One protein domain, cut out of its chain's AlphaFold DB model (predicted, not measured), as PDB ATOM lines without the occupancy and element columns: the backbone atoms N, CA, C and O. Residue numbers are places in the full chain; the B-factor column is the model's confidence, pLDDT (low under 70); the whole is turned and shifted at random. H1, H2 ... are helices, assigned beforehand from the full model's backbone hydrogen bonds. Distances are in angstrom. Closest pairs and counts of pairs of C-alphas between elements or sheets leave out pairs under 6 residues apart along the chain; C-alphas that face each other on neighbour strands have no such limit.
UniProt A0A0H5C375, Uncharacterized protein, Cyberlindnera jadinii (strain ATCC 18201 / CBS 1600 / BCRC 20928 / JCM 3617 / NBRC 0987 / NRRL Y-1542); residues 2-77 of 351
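Overview. This is residues 2 to 77 of the 351 residues of an uncharacterized protein of Cyberlindnera jadinii (strain ATCC 18201 / CBS 1600 / BCRC 20928 / JCM 3617 / NBRC 0987 / NRRL Y-1542) (UniProt A0A0H5C375). One long helix, H2, makes the length of the domain; over its first part the shorter helix H1 and the loop that joins the two form a small head, while residues 51 to 77 of H2 stick out as a bare arm. The printed part has 76 residues with two named helices, H1 then H2, and no named strand; the class is all helix. It is extended, with a radius of gyration of the C-alphas of 19.3 A and spans of 65 by 26 by 17 A.

Along the chain. H2, residues 36 to 77, is 61.1 A long, from C-alpha 36 at (41.558, -16.302, -13.630) to C-alpha 77 at (26.591, 42.754, -9.144). H1, residues 2 to 17, is 21.9 A long and begins at C-alpha 2, (24.561, -13.868, -28.590).

Arrangement. H1 and H2 are close but not clearly touching; their closest C-alphas, those of Leu 15 and Thr 46, are 8.0 A apart. They run the same way at a steep tilt of 63 degrees. In H1 and H2 every O i to N i+4 pair is within hydrogen-bond range.

Size, cuts and confidence. The C-alphas of Glu 34 and His 77, the two farthest apart, are 65.7 A apart. The link from H1 to H2, residues 18 to 35, is long. The printed part has no cut. Mean pLDDT of the printed part is 88.0; residue 33 is under 70.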
ATOM      1  N   ASP A   2      23.947 -14.887 -27.726       78.75
ATOM      2  CA  ASP A   2      24.561 -13.868 -28.590       78.75
ATOM      3  C   ASP A   2      24.442 -12.442 -28.036       78.75
ATOM      4  O   ASP A   2      25.412 -11.698 -28.082       78.75
ATOM      5  N   ASP A   3      23.330 -12.087 -27.387       82.25
ATOM      6  CA  ASP A   3      23.170 -10.759 -26.770       82.25
ATOM      7  C   ASP A   3      24.180 -10.482 -25.643       82.25
ATOM      8  O   ASP A   3      24.687  -9.370 -25.511       82.25
ATOM      9  N   ILE A   4      24.513 -11.503 -24.843       80.88
ATOM     10  CA  ILE A   4      25.463 -11.387 -23.725       80.88
ATOM     11  C   ILE A   4      26.899 -11.300 -24.268       80.88
ATOM     12  O   ILE A   4      27.715 -10.541 -23.749       80.88
ATOM     13  N   LYS A   5      27.191 -12.012 -25.361       82.25
ATOM     14  CA  LYS A   5      28.475 -11.942 -26.068       82.25
ATOM     15  C   LYS A   5      28.671 -10.602 -26.787       82.25
ATOM     16  O   LYS A   5      29.734 -10.001 -26.689       82.25
ATOM     17  N   ASN A   6      27.626 -10.079 -27.422       86.44
ATOM     18  CA  ASN A   6      27.652  -8.753 -28.037       86.44
ATOM     19  C   ASN A   6      27.854  -7.653 -26.983       86.44
ATOM     20  O   ASN A   6      28.604  -6.705 -27.207       86.44
ATOM     21  N   ALA A   7      27.228  -7.789 -25.810       84.81
ATOM     22  CA  ALA A   7      27.432  -6.865 -24.699       84.81
ATOM     23  C   ALA A   7      28.870  -6.916 -24.150       84.81
ATOM     24  O   ALA A   7      29.444  -5.867 -23.861       84.81
ATOM     25  N   SER A   8      29.482  -8.101 -24.038       85.50
ATOM     26  CA  SER A   8      30.866  -8.229 -23.560       85.50
ATOM     27  C   SER A   8      31.896  -7.709 -24.566       85.50
ATOM     28  O   SER A   8      32.875  -7.070 -24.172       85.50
ATOM     29  N   GLU A   9      31.669  -7.920 -25.864       86.69
ATOM     30  CA  GLU A   9      32.471  -7.332 -26.941       86.69
ATOM     31  C   GLU A   9      32.341  -5.807 -26.954       86.69
ATOM     32  O   GLU A   9      33.352  -5.110 -27.050       86.69
ATOM     33  N   LEU A  10      31.131  -5.276 -26.756       88.50
ATOM     34  CA  LEU A  10      30.908  -3.839 -26.645       88.50
ATOM     35  C   LEU A  10      31.660  -3.246 -25.446       88.50
ATOM     36  O   LEU A  10      32.370  -2.256 -25.612       88.50
ATOM     37  N   VAL A  11      31.569  -3.860 -24.264       87.00
ATOM     38  CA  VAL A  11      32.287  -3.402 -23.060       87.00
ATOM     39  C   VAL A  11      33.794  -3.382 -23.296       87.00
ATOM     40  O   VAL A  11      34.433  -2.358 -23.062       87.00
ATOM     41  N   ASN A  12      34.361  -4.465 -23.829       86.94
ATOM     42  CA  ASN A  12      35.787  -4.522 -24.145       86.94
ATOM     43  C   ASN A  12      36.184  -3.492 -25.211       86.94
ATOM     44  O   ASN A  12      37.195  -2.812 -25.051       86.94
ATOM     45  N   SER A  13      35.369  -3.303 -26.251       88.88
ATOM     46  CA  SER A  13      35.629  -2.297 -27.288       88.88
ATOM     47  C   SER A  13      35.659  -0.877 -26.721       88.88
ATOM     48  O   SER A  13      36.527  -0.087 -27.086       88.88
ATOM     49  N   VAL A  14      34.766  -0.561 -25.780       86.44
ATOM     50  CA  VAL A  14      34.697   0.754 -25.133       86.44
ATOM     51  C   VAL A  14      35.877   0.955 -24.185       86.44
ATOM     52  O   VAL A  14      36.460   2.039 -24.169       86.44
ATOM     53  N   LEU A  15      36.262  -0.075 -23.427       86.38
ATOM     54  CA  LEU A  15      37.407  -0.014 -22.515       86.38
ATOM     55  C   LEU A  15      38.730   0.179 -23.263       86.38
ATOM     56  O   LEU A  15      39.540   1.005 -22.846       86.38
ATOM     57  N   VAL A  16      38.910  -0.514 -24.390       86.06
ATOM     58  CA  VAL A  16      40.081  -0.368 -25.266       86.06
ATOM     59  C   VAL A  16      40.076   0.994 -25.959       86.06
ATOM     60  O   VAL A  16      41.081   1.699 -25.934       86.06
ATOM     61  N   ALA A  17      38.941   1.419 -26.527       86.19
ATOM     62  CA  ALA A  17      38.833   2.709 -27.215       86.19
ATOM     63  C   ALA A  17      39.109   3.903 -26.288       86.19
ATOM     64  O   ALA A  17      39.597   4.937 -26.741       86.19
ATOM     65  N   ARG A  18      38.807   3.764 -24.992       83.62
ATOM     66  CA  ARG A  18      39.120   4.768 -23.967       83.62
ATOM     67  C   ARG A  18      40.463   4.555 -23.264       83.62
ATOM     68  O   ARG A  18      40.839   5.385 -22.445       83.62
ATOM     69  N   GLY A  19      41.200   3.498 -23.604       82.12
ATOM     70  CA  GLY A  19      42.548   3.241 -23.099       82.12
ATOM     71  C   GLY A  19      42.620   2.738 -21.654       82.12
ATOM     72  O   GLY A  19      43.675   2.846 -21.037       82.12
ATOM     73  N   TYR A  20      41.532   2.192 -21.098       80.56
ATOM     74  CA  TYR A  20      41.525   1.657 -19.727       80.56
ATOM     75  C   TYR A  20      42.198   0.291 -19.610       80.56
ATOM     76  O   TYR A  20      42.686  -0.061 -18.538       80.56
ATOM     77  N   ASN A  21      42.187  -0.494 -20.688       79.56
ATOM     78  CA  ASN A  21      42.826  -1.800 -20.737       79.56
ATOM     79  C   ASN A  21      43.226  -2.147 -22.168       79.56
ATOM     80  O   ASN A  21      42.481  -1.850 -23.101       79.56
ATOM     81  N   ASN A  22      44.370  -2.806 -22.320       79.31
ATOM     82  CA  ASN A  22      44.807  -3.361 -23.600       79.31
ATOM     83  C   ASN A  22      44.402  -4.834 -23.743       79.31
ATOM     84  O   ASN A  22      44.303  -5.332 -24.864       79.31
ATOM     85  N   ASP A  23      44.129  -5.500 -22.619       80.31
ATOM     86  CA  ASP A  23      43.745  -6.903 -22.582       80.31
ATOM     87  C   ASP A  23      42.221  -7.050 -22.534       80.31
ATOM     88  O   ASP A  23      41.505  -6.277 -21.889       80.31
ATOM     89  N   ARG A  24      41.707  -8.068 -23.228       82.62
ATOM     90  CA  ARG A  24      40.278  -8.387 -23.240       82.62
ATOM     91  C   ARG A  24      39.871  -8.947 -21.877       82.62
ATOM     92  O   ARG A  24      40.409  -9.963 -21.448       82.62
ATOM     93  N   LEU A  25      38.870  -8.338 -21.244       84.44
ATOM     94  CA  LEU A  25      38.225  -8.898 -20.061       84.44
ATOM     95  C   LEU A  25      37.454 -10.161 -20.452       84.44
ATOM     96  O   LEU A  25      36.607 -10.129 -21.355       84.44
ATOM     97  N   LEU A  26      37.760 -11.255 -19.763       85.62
ATOM     98  CA  LEU A  26      37.109 -12.549 -19.912       85.62
ATOM     99  C   LEU A  26      35.956 -12.643 -18.915       85.62
ATOM    100  O   LEU A  26      36.123 -12.391 -17.719       85.62
ATOM    101  N   PHE A  27      34.775 -13.020 -19.396       83.56
ATOM    102  CA  PHE A  27      33.598 -13.177 -18.542       83.56
ATOM    103  C   PHE A  27      33.337 -14.667 -18.309       83.56
ATOM    104  O   PHE A  27      33.070 -15.364 -19.285       83.56
ATOM    105  N   PRO A  28      33.322 -15.172 -17.059       78.94
ATOM    106  CA  PRO A  28      33.140 -16.602 -16.772       78.94
ATOM    107  C   PRO A  28      31.858 -17.216 -17.354       78.94
ATOM    108  O   PRO A  28      31.761 -18.424 -17.540       78.94
ATOM    109  N   SER A  29      30.850 -16.384 -17.632       76.38
ATOM    110  CA  SER A  29      29.582 -16.786 -18.248       76.38
ATOM    111  C   SER A  29      29.661 -17.014 -19.766       76.38
ATOM    112  O   SER A  29      28.673 -17.454 -20.351       76.38
ATOM    113  N   ILE A  30      30.780 -16.665 -20.412       77.31
ATOM    114  CA  ILE A  30      30.949 -16.644 -21.877       77.31
ATOM    115  C   ILE A  30      32.287 -17.274 -22.294       77.31
ATOM    116  O   ILE A  30      32.328 -18.026 -23.265       77.31
ATOM    117  N   ASP A  31      33.364 -16.978 -21.565       77.00
ATOM    118  CA  ASP A  31      34.738 -17.355 -21.883       77.00
ATOM    119  C   ASP A  31      35.268 -18.391 -20.870       77.00
ATOM    120  O   ASP A  31      35.005 -18.304 -19.667       77.00
ATOM    121  N   THR A  32      36.046 -19.372 -21.336       74.50
ATOM    122  CA  THR A  32      36.765 -20.318 -20.469       74.50
ATOM    123  C   THR A  32      37.970 -19.624 -19.842       74.50
ATOM    124  O   THR A  32      38.921 -19.266 -20.535       74.50
ATOM    125  N   VAL A  33      37.925 -19.411 -18.529       69.50
ATOM    126  CA  VAL A  33      38.941 -18.641 -17.804       69.50
ATOM    127  C   VAL A  33      40.104 -19.552 -17.394       69.50
ATOM    128  O   VAL A  33      40.077 -20.152 -16.322       69.50
ATOM    129  N   GLU A  34      41.118 -19.686 -18.254       72.19
ATOM    130  CA  GLU A  34      42.337 -20.462 -17.947       72.19
ATOM    131  C   GLU A  34      43.299 -19.705 -17.009       72.19
ATOM    132  O   GLU A  34      43.935 -20.319 -16.156       72.19
ATOM    133  N   ASP A  35      43.346 -18.369 -17.104       76.06
ATOM    134  CA  ASP A  35      44.113 -17.476 -16.220       76.06
ATOM    135  C   ASP A  35      43.177 -16.523 -15.457       76.06
ATOM    136  O   ASP A  35      43.028 -15.338 -15.771       76.06
ATOM    137  N   ALA A  36      42.493 -17.070 -14.450       77.00
ATOM    138  CA  ALA A  36      41.558 -16.302 -13.630       77.00
ATOM    139  C   ALA A  36      42.245 -15.163 -12.867       77.00
ATOM    140  O   ALA A  36      41.681 -14.082 -12.741       77.00
ATOM    141  N   GLN A  37      43.488 -15.371 -12.427       80.00
ATOM    142  CA  GLN A  37      44.227 -14.373 -11.654       80.00
ATOM    143  C   GLN A  37      44.658 -13.177 -12.512       80.00
ATOM    144  O   GLN A  37      44.559 -12.032 -12.057       80.00
ATOM    145  N   GLY A  38      45.105 -13.412 -13.750       83.75
ATOM    146  CA  GLY A  38      45.420 -12.348 -14.705       83.75
ATOM    147  C   GLY A  38      44.189 -11.523 -15.078       83.75
ATOM    148  O   GLY A  38      44.233 -10.289 -15.036       83.75
ATOM    149  N   ASN A  39      43.065 -12.192 -15.347       84.56
ATOM    150  CA  ASN A  39      41.798 -11.531 -15.654       84.56
ATOM    151  C   ASN A  39      41.259 -10.718 -14.465       84.56
ATOM    152  O   ASN A  39      40.871  -9.567 -14.647       84.56
ATOM    153  N   ASP A  40      41.307 -11.249 -13.241       85.88
ATOM    154  CA  ASP A  40      40.883 -10.524 -12.036       85.88
ATOM    155  C   ASP A  40      41.724  -9.260 -11.810       85.88
ATOM    156  O   ASP A  40      41.195  -8.200 -11.472       85.88
ATOM    157  N   ARG A  41      43.038  -9.329 -12.060       86.94
ATOM    158  CA  ARG A  41      43.924  -8.159 -11.999       86.94
ATOM    159  C   ARG A  41      43.574  -7.123 -13.069       86.94
ATOM    160  O   ARG A  41      43.585  -5.927 -12.774       86.94
ATOM    161  N   ALA A  42      43.258  -7.561 -14.285       84.94
ATOM    162  CA  ALA A  42      42.828  -6.690 -15.375       84.94
ATOM    163  C   ALA A  42      41.493  -5.995 -15.046       84.94
ATOM    164  O   ALA A  42      41.391  -4.772 -15.163       84.94
ATOM    165  N   VAL A  43      40.513  -6.742 -14.525       87.00
ATOM    166  CA  VAL A  43      39.234  -6.207 -14.035       87.00
ATOM    167  C   VAL A  43      39.472  -5.181 -12.923       87.00
ATOM    168  O   VAL A  43      38.988  -4.054 -13.018       87.00
ATOM    169  N   LEU A  44      40.264  -5.508 -11.900       87.94
ATOM    170  CA  LEU A  44      40.546  -4.589 -10.792       87.94
ATOM    171  C   LEU A  44      41.240  -3.304 -11.255       87.94
ATOM    172  O   LEU A  44      40.853  -2.219 -10.823       87.94
ATOM    173  N   ASN A  45      42.210  -3.402 -12.165       88.62
ATOM    174  CA  ASN A  45      42.877  -2.234 -12.738       88.62
ATOM    175  C   ASN A  45      41.902  -1.354 -13.530       88.62
ATOM    176  O   ASN A  45      41.930  -0.134 -13.376       88.62
ATOM    177  N   THR A  46      41.005  -1.952 -14.326       87.88
ATOM    178  CA  THR A  46      39.972  -1.181 -15.036       87.88
ATOM    179  C   THR A  46      39.003  -0.492 -14.088       87.88
ATOM    180  O   THR A  46      38.713   0.685 -14.278       87.88
ATOM    181  N   ILE A  47      38.543  -1.178 -13.036       89.69
ATOM    182  CA  ILE A  47      37.673  -0.584 -12.014       89.69
ATOM    183  C   ILE A  47      38.389   0.576 -11.320       89.69
ATOM    184  O   ILE A  47      37.804   1.643 -11.158       89.69
ATOM    185  N   TYR A  48      39.659   0.399 -10.950       91.31
ATOM    186  CA  TYR A  48      40.449   1.442 -10.302       91.31
ATOM    187  C   TYR A  48      40.652   2.664 -11.210       91.31
ATOM    188  O   TYR A  48      40.439   3.790 -10.767       91.31
ATOM    189  N   ALA A  49      40.991   2.459 -12.486       89.50
ATOM    190  CA  ALA A  49      41.154   3.544 -13.453       89.50
ATOM    191  C   ALA A  49      39.838   4.306 -13.692       89.50
ATOM    192  O   ALA A  49      39.830   5.537 -13.718       89.50
ATOM    193  N   LEU A  50      38.715   3.587 -13.797       90.44
ATOM    194  CA  LEU A  50      37.388   4.187 -13.929       90.44
ATOM    195  C   LEU A  50      36.978   4.971 -12.678       90.44
ATOM    196  O   LEU A  50      36.411   6.053 -12.806       90.44
ATOM    197  N   LEU A  51      37.275   4.462 -11.478       92.62
ATOM    198  CA  LEU A  51      37.036   5.177 -10.222       92.62
ATOM    199  C   LEU A  51      37.875   6.453 -10.141       92.62
ATOM    200  O   LEU A  51      37.350   7.509  -9.803       92.62
ATOM    201  N   GLN A  52      39.151   6.382 -10.518       93.19
ATOM    202  CA  GLN A  52      40.031   7.546 -10.530       93.19
ATOM    203  C   GLN A  52      39.555   8.615 -11.523       93.19
ATOM    204  O   GLN A  52      39.600   9.811 -11.222       93.19
ATOM    205  N   GLU A  53      39.075   8.213 -12.700       92.75
ATOM    206  CA  GLU A  53      38.505   9.151 -13.667       92.75
ATOM    207  C   GLU A  53      37.155   9.708 -13.213       92.75
ATOM    208  O   GLU A  53      36.886  10.893 -13.414       92.75
ATOM    209  N   LEU A  54      36.327   8.899 -12.550       93.19
ATOM    210  CA  LEU A  54      35.083   9.361 -11.946       93.19
ATOM    211  C   LEU A  54      35.357  10.428 -10.881       93.19
ATOM    212  O   LEU A  54      34.728  11.484 -10.921       93.19
ATOM    213  N   ASP A  55      36.315  10.196  -9.985       94.88
ATOM    214  CA  ASP A  55      36.718  11.160  -8.957       94.88
ATOM    215  C   ASP A  55      37.273  12.442  -9.584       94.88
ATOM    216  O   ASP A  55      36.897  13.550  -9.195       94.88
ATOM    217  N   LYS A  56      38.115  12.317 -10.616       95.06
ATOM    218  CA  LYS A  56      38.610  13.470 -11.377       95.06
ATOM    219  C   LYS A  56      37.457  14.254 -12.008       95.06
ATOM    220  O   LYS A  56      37.406  15.473 -11.869       95.06
ATOM    221  N   SER A  57      36.502  13.567 -12.632       95.12
ATOM    222  CA  SER A  57      35.317  14.179 -13.237       95.12
ATOM    223  C   SER A  57      34.432  14.878 -12.200       95.12
ATOM    224  O   SER A  57      33.915  15.965 -12.457       95.12
ATOM    225  N   GLN A  58      34.267  14.292 -11.010       96.06
ATOM    226  CA  GLN A  58      33.528  14.916  -9.911       96.06
ATOM    227  C   GLN A  58      34.221  16.186  -9.415       96.06
ATOM    228  O   GLN A  58      33.556  17.211  -9.252       96.06
ATOM    229  N   ASN A  59      35.543  16.151  -9.248       96.19
ATOM    230  CA  ASN A  59      36.331  17.314  -8.845       96.19
ATOM    231  C   ASN A  59      36.283  18.430  -9.899       96.19
ATOM    232  O   ASN A  59      36.077  19.593  -9.557       96.19
ATOM    233  N   GLU A  60      36.396  18.089 -11.184       96.62
ATOM    234  CA  GLU A  60      36.252  19.048 -12.286       96.62
ATOM    235  C   GLU A  60      34.854  19.677 -12.315       96.62
ATOM    236  O   GLU A  60      34.726  20.890 -12.469       96.62
ATOM    237  N   ARG A  61      33.792  18.886 -12.111       96.19
ATOM    238  CA  ARG A  61      32.418  19.407 -12.006       96.19
ATOM    239  C   ARG A  61      32.241  20.334 -10.810       96.19
ATOM    240  O   ARG A  61      31.578  21.358 -10.946       96.19
ATOM    241  N   ALA A  62      32.814  19.991  -9.657       96.81
ATOM    242  CA  ALA A  62      32.766  20.837  -8.469       96.81
ATOM    243  C   ALA A  62      33.441  22.191  -8.733       96.81
ATOM    244  O   ALA A  62      32.827  23.229  -8.497       96.81
ATOM    245  N   TYR A  63      34.637  22.172  -9.327       97.69
ATOM    246  CA  TYR A  63      35.357  23.379  -9.728       97.69
ATOM    247  C   TYR A  63      34.576  24.219 -10.750       97.69
ATOM    248  O   TYR A  63      34.437  25.429 -10.594       97.69
ATOM    249  N   LEU A  64      34.007  23.595 -11.787       97.44
ATOM    250  CA  LEU A  64      33.200  24.309 -12.782       97.44
ATOM    251  C   LEU A  64      31.955  24.953 -12.165       97.44
ATOM    252  O   LEU A  64      31.596  26.065 -12.548       97.44
ATOM    253  N   ASN A  65      31.311  24.287 -11.206       97.62
ATOM    254  CA  ASN A  65      30.169  24.845 -10.485       97.62
ATOM    255  C   ASN A  65      30.566  26.032  -9.599       97.62
ATOM    256  O   ASN A  65      29.810  26.996  -9.521       97.62
ATOM    257  N   GLU A  66      31.739  25.986  -8.969       97.50
ATOM    258  CA  GLU A  66      32.294  27.114  -8.212       97.50
ATOM    259  C   GLU A  66      32.564  28.311  -9.132       97.50
ATOM    260  O   GLU A  66      32.035  29.395  -8.905       97.50
ATOM    261  N   VAL A  67      33.241  28.096 -10.264       97.75
ATOM    262  CA  VAL A  67      33.483  29.153 -11.261       97.75
ATOM    263  C   VAL A  67      32.177  29.719 -11.827       97.75
ATOM    264  O   VAL A  67      32.069  30.922 -12.067       97.75
ATOM    265  N   LEU A  68      31.171  28.875 -12.075       97.44
ATOM    266  CA  LEU A  68      29.852  29.331 -12.524       97.44
ATOM    267  C   LEU A  68      29.156  30.172 -11.458       97.44
ATOM    268  O   LEU A  68      28.530  31.176 -11.793       97.44
ATOM    269  N   ARG A  69      29.278  29.790 -10.187       97.81
ATOM    270  CA  ARG A  69      28.739  30.561  -9.073       97.81
ATOM    271  C   ARG A  69      29.400  31.934  -8.982       97.81
ATOM    272  O   ARG A  69      28.672  32.921  -8.961       97.81
ATOM    273  N   ASP A  70      30.727  32.007  -9.034       97.94
ATOM    274  CA  ASP A  70      31.462  33.278  -9.003       97.94
ATOM    275  C   ASP A  70      31.052  34.186 -10.168       97.94
ATOM    276  O   ASP A  70      30.776  35.374  -9.995       97.94
ATOM    277  N   LYS A  71      30.936  33.618 -11.374       97.69
ATOM    278  CA  LYS A  71      30.463  34.361 -12.549       97.69
ATOM    279  C   LYS A  71      29.031  34.861 -12.380       97.69
ATOM    280  O   LYS A  71      28.749  35.987 -12.779       97.69
ATOM    281  N   ASN A  72      28.141  34.073 -11.784       97.75
ATOM    282  CA  ASN A  72      26.770  34.498 -11.505       97.75
ATOM    283  C   ASN A  72      26.716  35.610 -10.448       97.75
ATOM    284  O   ASN A  72      25.914  36.531 -10.583       97.75
ATOM    285  N   GLU A  73      27.578  35.570  -9.430       97.94
ATOM    286  CA  GLU A  73      27.696  36.648  -8.442       97.94
ATOM    287  C   GLU A  73      28.189  37.951  -9.097       97.94
ATOM    288  O   GLU A  73      27.624  39.018  -8.851       97.94
ATOM    289  N   ILE A  74      29.160  37.865 -10.013       97.94
ATOM    290  CA  ILE A  74      29.625  39.011 -10.811       97.94
ATOM    291  C   ILE A  74      28.503  39.562 -11.702       97.94
ATOM    292  O   ILE A  74      28.305  40.776 -11.751       97.94
ATOM    293  N   ILE A  75      27.760  38.694 -12.399       97.69
ATOM    294  CA  ILE A  75      26.623  39.104 -13.239       97.69
ATOM    295  C   ILE A  75      25.593  39.847 -12.393       97.69
ATOM    296  O   ILE A  75      25.205  40.953 -12.758       97.69
ATOM    297  N   LYS A  76      25.225  39.297 -11.234       97.81
ATOM    298  CA  LYS A  76      24.275  39.927 -10.317       97.81
ATOM    299  C   LYS A  76      24.749  41.310  -9.864       97.81
ATOM    300  O   LYS A  76      23.979  42.260  -9.904       97.81
ATOM    301  N   HIS A  77      26.025  41.452  -9.504       97.88
ATOM    302  CA  HIS A  77      26.591  42.754  -9.144       97.88
ATOM    303  C   HIS A  77      26.495  43.770 -10.298       97.88
ATOM    304  O   HIS A  77      26.162  44.937 -10.081       97.88
TER     305      HIS A  77